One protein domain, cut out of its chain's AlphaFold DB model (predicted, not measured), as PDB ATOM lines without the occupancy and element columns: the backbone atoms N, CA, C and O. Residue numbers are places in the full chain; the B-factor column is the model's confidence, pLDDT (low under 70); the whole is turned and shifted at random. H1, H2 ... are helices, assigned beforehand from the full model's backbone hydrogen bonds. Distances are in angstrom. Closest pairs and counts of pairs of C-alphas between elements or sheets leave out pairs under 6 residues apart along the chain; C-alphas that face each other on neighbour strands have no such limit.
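What this domain is: This is residues 5 to 75 of the 76 residues of the protein "Dehydrodolichyl diphosphate synthase 6" of Zancudomyces culisetae (UniProt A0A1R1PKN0). Two long helices, H2 and H4, run side by side the same way, meeting near their first ends as a narrow, loosely joined V, with short H1 set across the start of H2. From the far end of H2 an extended stretch, residues 36 to 47, runs back to short H3, near the start of H4. The printed part has 71 residues with four named helices, H1 to H4 in chain order, and no named strand: its class is all helix. It is only just loose, close to compact, with a radius of gyration of the C-alphas of 13.6 A, and only just elongated, spanning 38 by 25 by 21 A.

How they stand to each other: H1, residues 5 to 10, touches residues 15 to 19 of H2, residues 15 to 35; their closest C-alphas, those of Ala 8 and Gly 18, are 4.6 A apart. Their lines are only just about perpendicular, at 73 degrees. H2 touches H4, residues 55 to 74, with residues 16 to 20 alone, and H4 touches H2 with residues 57 to 64 alone. Their closest C-alphas, those of Lys 16 and Thr 60, are 7.6 A apart, and they run the same way at a shallow tilt of 26 degrees. H3, residues 48 to 52, is close to H4 but not clearly touching; their closest C-alphas, those of Tyr 51 and Val 58, are 6.6 A apart. H1 is apart from H3 and H4, and H2 is apart from H3. In H1, H2 and H4 every O i to N i+4 pair is within hydrogen-bond range; in H3 0 of 1 is, but 2 of 2 O i to N i+3 pairs are.

Where its parts are: H1 begins at C-alpha 5, (37.683, 41.607, 77.203). H2 measures 30.7 A from first to last C-alpha and ends at C-alpha 35, (46.376, 18.053, 62.393). H4 measures 29.2 A and ends at C-alpha 74, (34.822, 27.595, 52.576).

The domain as a whole: The C-alphas of Asp 37 and Pro 54, the two farthest apart, are 38.8 A apart. The printed part has no cut. The link from H2 to H3 is long; the other two are tight. Mean pLDDT of the printed part is 90.4, and residue 75 alone is under 70.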
ATOM      1  N   ARG A   5      37.816  40.273  76.585       92.06
ATOM      2  CA  ARG A   5      37.683  41.607  77.203       92.06
ATOM      3  C   ARG A   5      38.835  41.931  78.163       92.06
ATOM      4  O   ARG A   5      39.315  43.060  78.192       92.06
ATOM      5  N   ARG A   6      39.285  40.943  78.949       96.62
ATOM      6  CA  ARG A   6      40.424  41.085  79.877       96.62
ATOM      7  C   ARG A   6      41.729  41.286  79.108       96.62
ATOM      8  O   ARG A   6      42.497  42.171  79.459       96.62
ATOM      9  N   PHE A   7      41.925  40.530  78.032       96.56
ATOM     10  CA  PHE A   7      43.037  40.667  77.103       96.56
ATOM     11  C   PHE A   7      43.053  42.057  76.459       96.56
ATOM     12  O   PHE A   7      44.090  42.717  76.474       96.56
ATOM     13  N   ALA A   8      41.905  42.534  75.964       96.19
ATOM     14  CA  ALA A   8      41.797  43.873  75.388       96.19
ATOM     15  C   ALA A   8      42.202  44.957  76.396       96.19
ATOM     16  O   ALA A   8      43.041  45.806  76.103       96.19
ATOM     17  N   LYS A   9      41.683  44.861  77.629       96.25
ATOM     18  CA  LYS A   9      42.019  45.775  78.726       96.25
ATOM     19  C   LYS A   9      43.507  45.740  79.086       96.25
ATOM     20  O   LYS A   9      44.106  46.798  79.252       96.25
ATOM     21  N   ALA A  10      44.100  44.552  79.201       97.50
ATOM     22  CA  ALA A  10      45.513  44.387  79.551       97.50
ATOM     23  C   ALA A  10      46.451  44.978  78.486       97.50
ATOM     24  O   ALA A  10      47.472  45.567  78.827       97.50
ATOM     25  N   ASN A  11      46.069  44.876  77.211       97.06
ATOM     26  CA  ASN A  11      46.849  45.381  76.079       97.06
ATOM     27  C   ASN A  11      46.459  46.804  75.647       97.06
ATOM     28  O   ASN A  11      47.017  47.311  74.681       97.06
ATOM     29  N   LYS A  12      45.520  47.458  76.349       96.88
ATOM     30  CA  LYS A  12      45.001  48.800  76.018       96.88
ATOM     31  C   LYS A  12      44.476  48.920  74.578       96.88
ATOM     32  O   LYS A  12      44.602  49.971  73.958       96.88
ATOM     33  N   ILE A  13      43.865  47.852  74.066       96.38
ATOM     34  CA  ILE A  13      43.243  47.815  72.736       96.38
ATOM     35  C   ILE A  13      41.710  47.821  72.843       96.38
ATOM     36  O   ILE A  13      41.166  47.456  73.893       96.38
ATOM     37  N   PRO A  14      40.982  48.197  71.777       93.56
ATOM     38  CA  PRO A  14      39.524  48.131  71.762       93.56
ATOM     39  C   PRO A  14      38.995  46.718  72.038       93.56
ATOM     40  O   PRO A  14      39.539  45.719  71.564       93.56
ATOM     41  N   THR A  15      37.861  46.621  72.738       91.00
ATOM     42  CA  THR A  15      37.197  45.338  73.042       91.00
ATOM     43  C   THR A  15      36.927  44.509  71.783       91.00
ATOM     44  O   THR A  15      37.161  43.300  71.785       91.00
ATOM     45  N   LYS A  16      36.503  45.161  70.690       88.44
ATOM     46  CA  LYS A  16      36.300  44.526  69.378       88.44
ATOM     47  C   LYS A  16      37.563  43.815  68.884       88.44
ATOM     48  O   LYS A  16      37.490  42.681  68.423       88.44
ATOM     49  N   GLU A  17      38.727  44.441  69.045       91.19
ATOM     50  CA  GLU A  17      40.008  43.859  68.642       91.19
ATOM     51  C   GLU A  17      40.393  42.658  69.519       91.19
ATOM     52  O   GLU A  17      40.882  41.645  69.020       91.19
ATOM     53  N   GLY A  18      40.077  42.709  70.817       94.19
ATOM     54  CA  GLY A  18      40.197  41.546  71.701       94.19
ATOM     55  C   GLY A  18      39.326  40.368  71.263       94.19
ATOM     56  O   GLY A  18      39.774  39.224  71.301       94.19
ATOM     57  N   HIS A  19      38.097  40.625  70.805       91.19
ATOM     58  CA  HIS A  19      37.228  39.584  70.251       91.19
ATOM     59  C   HIS A  19      37.762  39.009  68.936       91.19
ATOM     60  O   HIS A  19      37.713  37.793  68.760       91.19
ATOM     61  N   LEU A  20      38.321  39.846  68.055       89.56
ATOM     62  CA  LEU A  20      38.947  39.404  66.804       89.56
ATOM     63  C   LEU A  20      40.151  38.492  67.069       89.56
ATOM     64  O   LEU A  20      40.240  37.408  66.501       89.56
ATOM     65  N   LYS A  21      41.040  38.884  67.990       92.56
ATOM     66  CA  LYS A  21      42.192  38.061  68.398       92.56
ATOM     67  C   LYS A  21      41.769  36.763  69.081       92.56
ATOM     68  O   LYS A  21      42.382  35.720  68.852       92.56
ATOM     69  N   GLY A  22      40.695  36.810  69.872       92.25
ATOM     70  CA  GLY A  22      40.044  35.609  70.376       92.25
ATOM     71  C   GLY A  22      39.653  34.693  69.220       92.25
ATOM     72  O   GLY A  22      40.084  33.549  69.180       92.25
ATOM     73  N   PHE A  23      38.907  35.201  68.236       88.69
ATOM     74  CA  PHE A  23      38.487  34.409  67.078       88.69
ATOM     75  C   PHE A  23      39.665  33.788  66.312       88.69
ATOM     76  O   PHE A  23      39.625  32.604  65.995       88.69
ATOM     77  N   GLN A  24      40.745  34.540  66.086       89.50
ATOM     78  CA  GLN A  24      41.956  33.989  65.470       89.50
ATOM     79  C   GLN A  24      42.537  32.825  66.284       89.50
ATOM     80  O   GLN A  24      42.953  31.816  65.724       89.50
ATOM     81  N   SER A  25      42.522  32.942  67.612       92.50
ATOM     82  CA  SER A  25      42.988  31.875  68.502       92.50
ATOM     83  C   SER A  25      42.112  30.622  68.398       92.50
ATOM     84  O   SER A  25      42.634  29.513  68.478       92.50
ATOM     85  N   LEU A  26      40.799  30.781  68.175       90.44
ATOM     86  CA  LEU A  26      39.904  29.660  67.875       90.44
ATOM     87  C   LEU A  26      40.284  28.986  66.554       90.44
ATOM     88  O   LEU A  26      40.411  27.769  66.548       90.44
ATOM     89  N   ILE A  27      40.484  29.747  65.472       88.75
ATOM     90  CA  ILE A  27      40.875  29.179  64.167       88.75
ATOM     91  C   ILE A  27      42.152  28.349  64.311       88.75
ATOM     92  O   ILE A  27      42.152  27.182  63.938       88.75
ATOM     93  N   ASN A  28      43.199  28.919  64.911       91.56
ATOM     94  CA  ASN A  28      44.474  28.223  65.088       91.56
ATOM     95  C   ASN A  28      44.302  26.927  65.900       91.56
ATOM     96  O   ASN A  28      44.890  25.903  65.574       91.56
ATOM     97  N   MET A  29      43.466  26.954  66.944       93.31
ATOM     98  CA  MET A  29      43.172  25.759  67.738       93.31
ATOM     99  C   MET A  29      42.434  24.691  66.922       93.31
ATOM    100  O   MET A  29      42.779  23.517  67.025       93.31
ATOM    101  N   LEU A  30      41.463  25.082  66.090       89.88
ATOM    102  CA  LEU A  30      40.764  24.154  65.195       89.88
ATOM    103  C   LEU A  30      41.718  23.529  64.164       89.88
ATOM    104  O   LEU A  30      41.605  22.336  63.896       89.88
ATOM    105  N   GLU A  31      42.664  24.305  63.626       90.69
ATOM    106  CA  GLU A  31      43.706  23.811  62.712       90.69
ATOM    107  C   GLU A  31      44.595  22.764  63.398       90.69
ATOM    108  O   GLU A  31      44.764  21.669  62.870       90.69
ATOM    109  N   TRP A  32      45.062  23.027  64.622       94.69
ATOM    110  CA  TRP A  32      45.821  22.032  65.391       94.69
ATOM    111  C   TRP A  32      45.010  20.774  65.681       94.69
ATOM    112  O   TRP A  32      45.526  19.664  65.603       94.69
ATOM    113  N   CYS A  33      43.731  20.918  66.019       94.19
ATOM    114  CA  CYS A  33      42.876  19.762  66.245       94.19
ATOM    115  C   CYS A  33      42.696  18.913  64.983       94.19
ATOM    116  O   CYS A  33      42.647  17.689  65.094       94.19
ATOM    117  N   LEU A  34      42.633  19.539  63.805       90.38
ATOM    118  CA  LEU A  34      42.593  18.834  62.529       90.38
ATOM    119  C   LEU A  34      43.898  18.063  62.277       90.38
ATOM    120  O   LEU A  34      43.845  16.886  61.931       90.38
ATOM    121  N   GLU A  35      45.054  18.694  62.511       95.00
ATOM    122  CA  GLU A  35      46.376  18.053  62.393       95.00
ATOM    123  C   GLU A  35      46.548  16.866  63.356       95.00
ATOM    124  O   GLU A  35      47.193  15.874  63.020       95.00
ATOM    125  N   LEU A  36      45.946  16.950  64.546       97.31
ATOM    126  CA  LEU A  36      45.983  15.917  65.586       97.31
ATOM    127  C   LEU A  36      44.887  14.847  65.447       97.31
ATOM    128  O   LEU A  36      44.728  14.014  66.339       97.31
ATOM    129  N   ASP A  37      44.122  14.868  64.357       95.50
ATOM    130  CA  ASP A  37      43.022  13.940  64.077       95.50
ATOM    131  C   ASP A  37      41.868  13.951  65.107       95.50
ATOM    132  O   ASP A  37      41.130  12.976  65.278       95.50
ATOM    133  N   ILE A  38      41.660  15.081  65.791       96.69
ATOM    134  CA  ILE A  38      40.555  15.274  66.738       96.69
ATOM    135  C   ILE A  38      39.253  15.486  65.957       96.69
ATOM    136  O   ILE A  38      39.041  16.508  65.308       96.69
ATOM    137  N   LYS A  39      38.338  14.517  66.054       92.38
ATOM    138  CA  LYS A  39      37.123  14.454  65.218       92.38
ATOM    139  C   LYS A  39      35.984  15.378  65.642       92.38
ATOM    140  O   LYS A  39      35.091  15.638  64.842       92.38
ATOM    141  N   ALA A  40      35.960  15.818  66.898       93.69
ATOM    142  CA  ALA A  40      34.849  16.596  67.434       93.69
ATOM    143  C   ALA A  40      35.325  17.615  68.468       93.69
ATOM    144  O   ALA A  40      36.095  17.295  69.372       93.69
ATOM    145  N   ILE A  41      34.822  18.842  68.343       91.50
ATOM    146  CA  ILE A  41      35.111  19.959  69.241       91.50
ATOM    147  C   ILE A  41      33.800  20.694  69.491       91.50
ATOM    148  O   ILE A  41      33.027  20.947  68.570       91.50
ATOM    149  N   THR A  42      33.542  21.057  70.743       92.31
ATOM    150  CA  THR A  42      32.413  21.914  71.112       92.31
ATOM    151  C   THR A  42      32.954  23.176  71.757       92.31
ATOM    152  O   THR A  42      33.717  23.115  72.719       92.31
ATOM    153  N   VAL A  43      32.570  24.335  71.227       89.56
ATOM    154  CA  VAL A  43      33.064  25.631  71.701       89.56
ATOM    155  C   VAL A  43      31.910  26.452  72.227       89.56
ATOM    156  O   VAL A  43      30.917  26.670  71.536       89.56
ATOM    157  N   TYR A  44      32.076  26.992  73.433       89.69
ATOM    158  CA  TYR A  44      31.141  27.979  73.948       89.69
ATOM    159  C   TYR A  44      31.507  29.373  73.424       89.69
ATOM    160  O   TYR A  44      32.432  30.027  73.930       89.69
ATOM    161  N   ALA A  45      30.840  29.773  72.339       86.25
ATOM    162  CA  ALA A  45      31.095  31.025  71.630       86.25
ATOM    163  C   ALA A  45      30.238  32.197  72.142       86.25
ATOM    164  O   ALA A  45      30.734  33.320  72.214       86.25
ATOM    165  N   PHE A  46      28.983  31.941  72.530       89.56
ATOM    166  CA  PHE A  46      28.048  32.960  73.013       89.56
ATOM    167  C   PHE A  46      27.012  32.343  73.966       89.56
ATOM    168  O   PHE A  46      26.460  31.283  73.671       89.56
ATOM    169  N   SER A  47      26.747  32.989  75.107       91.19
ATOM    170  CA  SER A  47      25.723  32.566  76.077       91.19
ATOM    171  C   SER A  47      24.458  33.423  76.002       91.19
ATOM    172  O   SER A  47      24.513  34.578  75.590       91.19
ATOM    173  N   ILE A  48      23.325  32.904  76.491       92.19
ATOM    174  CA  ILE A  48      22.083  33.690  76.626       92.19
ATOM    175  C   ILE A  48      22.320  34.931  77.504       92.19
ATOM    176  O   ILE A  48      21.872  36.026  77.178       92.19
ATOM    177  N   ASP A  49      23.112  34.808  78.571       90.88
ATOM    178  CA  ASP A  49      23.474  35.952  79.416       90.88
ATOM    179  C   ASP A  49      24.290  37.023  78.683       90.88
ATOM    180  O   ASP A  49      24.331  38.171  79.122       90.88
ATOM    181  N   ASN A  50      24.943  36.699  77.561       89.38
ATOM    182  CA  ASN A  50      25.667  37.695  76.778       89.38
ATOM    183  C   ASN A  50      24.738  38.679  76.055       89.38
ATOM    184  O   ASN A  50      25.199  39.769  75.726       89.38
ATOM    185  N   TYR A  51      23.440  38.387  75.918       91.50
ATOM    186  CA  TYR A  51      22.455  39.376  75.459       91.50
ATOM    187  C   TYR A  51      22.258  40.541  76.438       91.50
ATOM    188  O   TYR A  51      21.765  41.588  76.038       91.50
ATOM    189  N   LYS A  52      22.677  40.400  77.704       93.06
ATOM    190  CA  LYS A  52      22.630  41.483  78.703       93.06
ATOM    191  C   LYS A  52      23.739  42.533  78.507       93.06
ATOM    192  O   LYS A  52      23.814  43.491  79.272       93.06
ATOM    193  N   ARG A  53      24.649  42.334  77.545       91.50
ATOM    194  CA  ARG A  53      25.717  43.290  77.201       91.50
ATOM    195  C   ARG A  53      25.167  44.444  76.351       91.50
ATOM    196  O   ARG A  53      24.059  44.326  75.833       91.50
ATOM    197  N   PRO A  54      25.920  45.548  76.180       92.56
ATOM    198  CA  PRO A  54      25.501  46.637  75.303       92.56
ATOM    199  C   PRO A  54      25.129  46.128  73.905       92.56
ATOM    200  O   PRO A  54      25.848  45.306  73.333       92.56
ATOM    201  N   GLN A  55      24.020  46.623  73.352       91.94
ATOM    202  CA  GLN A  55      23.468  46.136  72.084       91.94
ATOM    203  C   GLN A  55      24.481  46.222  70.934       91.94
ATOM    204  O   GLN A  55      24.596  45.286  70.149       91.94
ATOM    205  N   GLU A  56      25.267  47.296  70.878       89.44
ATOM    206  CA  GLU A  56      26.336  47.475  69.887       89.44
ATOM    207  C   GLU A  56      27.404  46.371  69.963       89.44
ATOM    208  O   GLU A  56      27.877  45.887  68.930       89.44
ATOM    209  N   GLU A  57      27.757  45.919  71.173       86.94
ATOM    210  CA  GLU A  57      28.695  44.806  71.369       86.94
ATOM    211  C   GLU A  57      28.085  43.505  70.837       86.94
ATOM    212  O   GLU A  57      28.754  42.756  70.128       86.94
ATOM    213  N   VAL A  58      26.808  43.251  71.134       91.62
ATOM    214  CA  VAL A  58      26.103  42.046  70.673       91.62
ATOM    215  C   VAL A  58      26.008  42.012  69.149       91.62
ATOM    216  O   VAL A  58      26.335  40.990  68.551       91.62
ATOM    217  N   VAL A  59      25.614  43.121  68.515       91.62
ATOM    218  CA  VAL A  59      25.543  43.231  67.048       91.62
ATOM    219  C   VAL A  59      26.912  42.958  66.432       91.62
ATOM    220  O   VAL A  59      27.029  42.087  65.571       91.62
ATOM    221  N   THR A  60      27.961  43.602  66.951       88.56
ATOM    222  CA  THR A  60      29.338  43.391  66.485       88.56
ATOM    223  C   THR A  60      29.757  41.921  66.594       88.56
ATOM    224  O   THR A  60      30.358  41.374  65.671       88.56
ATOM    225  N   LEU A  61      29.438  41.253  67.709       89.12
ATOM    226  CA  LEU A  61      29.763  39.837  67.911       89.12
ATOM    227  C   LEU A  61      29.031  38.924  66.922       89.12
ATOM    228  O   LEU A  61      29.635  37.978  66.417       89.12
ATOM    229  N   MET A  62      27.756  39.199  66.641       91.25
ATOM    230  CA  MET A  62      26.952  38.402  65.709       91.25
ATOM    231  C   MET A  62      27.419  38.572  64.260       91.25
ATOM    232  O   MET A  62      27.529  37.583  63.536       91.25
ATOM    233  N   GLU A  63      27.751  39.797  63.847       90.81
ATOM    234  CA  GLU A  63      28.329  40.071  62.526       90.81
ATOM    235  C   GLU A  63      29.664  39.343  62.342       90.81
ATOM    236  O   GLU A  63      29.850  38.631  61.355       90.81
ATOM    237  N   MET A  64      30.552  39.437  63.337       87.25
ATOM    238  CA  MET A  64      31.831  38.725  63.329       87.25
ATOM    239  C   MET A  64      31.649  37.205  63.273       87.25
ATOM    240  O   MET A  64      32.358  36.525  62.532       87.25
ATOM    241  N   ALA A  65      30.704  36.653  64.041       87.00
ATOM    242  CA  ALA A  65      30.419  35.222  64.017       87.00
ATOM    243  C   ALA A  65      29.950  34.771  62.627       87.00
ATOM    244  O   ALA A  65      30.440  33.766  62.114       87.00
ATOM    245  N   LYS A  66      29.052  35.534  61.994       88.88
ATOM    246  CA  LYS A  66      28.560  35.252  60.641       88.88
ATOM    247  C   LYS A  66      29.691  35.244  59.612       88.88
ATOM    248  O   LYS A  66      29.798  34.286  58.849       88.88
ATOM    249  N   GLU A  67      30.522  36.285  59.599       87.75
ATOM    250  CA  GLU A  67      31.654  36.407  58.669       87.75
ATOM    251  C   GLU A  67      32.606  35.217  58.805       87.75
ATOM    252  O   GLU A  67      32.984  34.579  57.822       87.75
ATOM    253  N   LYS A  68      32.953  34.872  60.043       83.19
ATOM    254  CA  LYS A  68      33.986  33.880  60.286       83.19
ATOM    255  C   LYS A  68      33.526  32.434  60.168       83.19
ATOM    256  O   LYS A  68      34.306  31.583  59.748       83.19
ATOM    257  N   ILE A  69      32.270  32.139  60.498       82.56
ATOM    258  CA  ILE A  69      31.685  30.821  60.215       82.56
ATOM    259  C   ILE A  69      31.646  30.588  58.702       82.56
ATOM    260  O   ILE A  69      31.967  29.489  58.251       82.56
ATOM    261  N   ALA A  70      31.306  31.617  57.916       86.38
ATOM    262  CA  ALA A  70      31.366  31.527  56.463       86.38
ATOM    263  C   ALA A  70      32.799  31.222  55.989       86.38
ATOM    264  O   ALA A  70      32.991  30.251  55.268       86.38
ATOM    265  N   GLU A  71      33.805  31.965  56.460       83.06
ATOM    266  CA  GLU A  71      35.224  31.724  56.140       83.06
ATOM    267  C   GLU A  71      35.658  30.271  56.417       83.06
ATOM    268  O   GLU A  71      36.243  29.621  55.551       83.06
ATOM    269  N   LEU A  72      35.305  29.728  57.589       77.62
ATOM    270  CA  LEU A  72      35.607  28.341  57.960       77.62
ATOM    271  C   LEU A  72      34.892  27.312  57.080       77.62
ATOM    272  O   LEU A  72      35.448  26.256  56.804       77.62
ATOM    273  N   SER A  73      33.675  27.617  56.626       78.50
ATOM    274  CA  SER A  73      32.882  26.707  55.789       78.50
ATOM    275  C   SER A  73      33.436  26.583  54.364       78.50
ATOM    276  O   SER A  73      33.135  25.612  53.671       78.50
ATOM    277  N   PHE A  74      34.228  27.563  53.915       74.12
ATOM    278  CA  PHE A  74      34.822  27.595  52.576       74.12
ATOM    279  C   PHE A  74      36.311  27.222  52.545       74.12
ATOM    280  O   PHE A  74      36.855  27.046  51.451       74.12
ATOM    281  N   LYS A  75      36.972  27.071  53.701       61.81
ATOM    282  CA  LYS A  75      38.328  26.508  53.775       61.81
ATOM    283  C   LYS A  75      38.259  25.015  53.415       61.81
ATOM    284  O   LYS A  75      37.773  24.209  54.206       61.81
TER     285      LYS A  75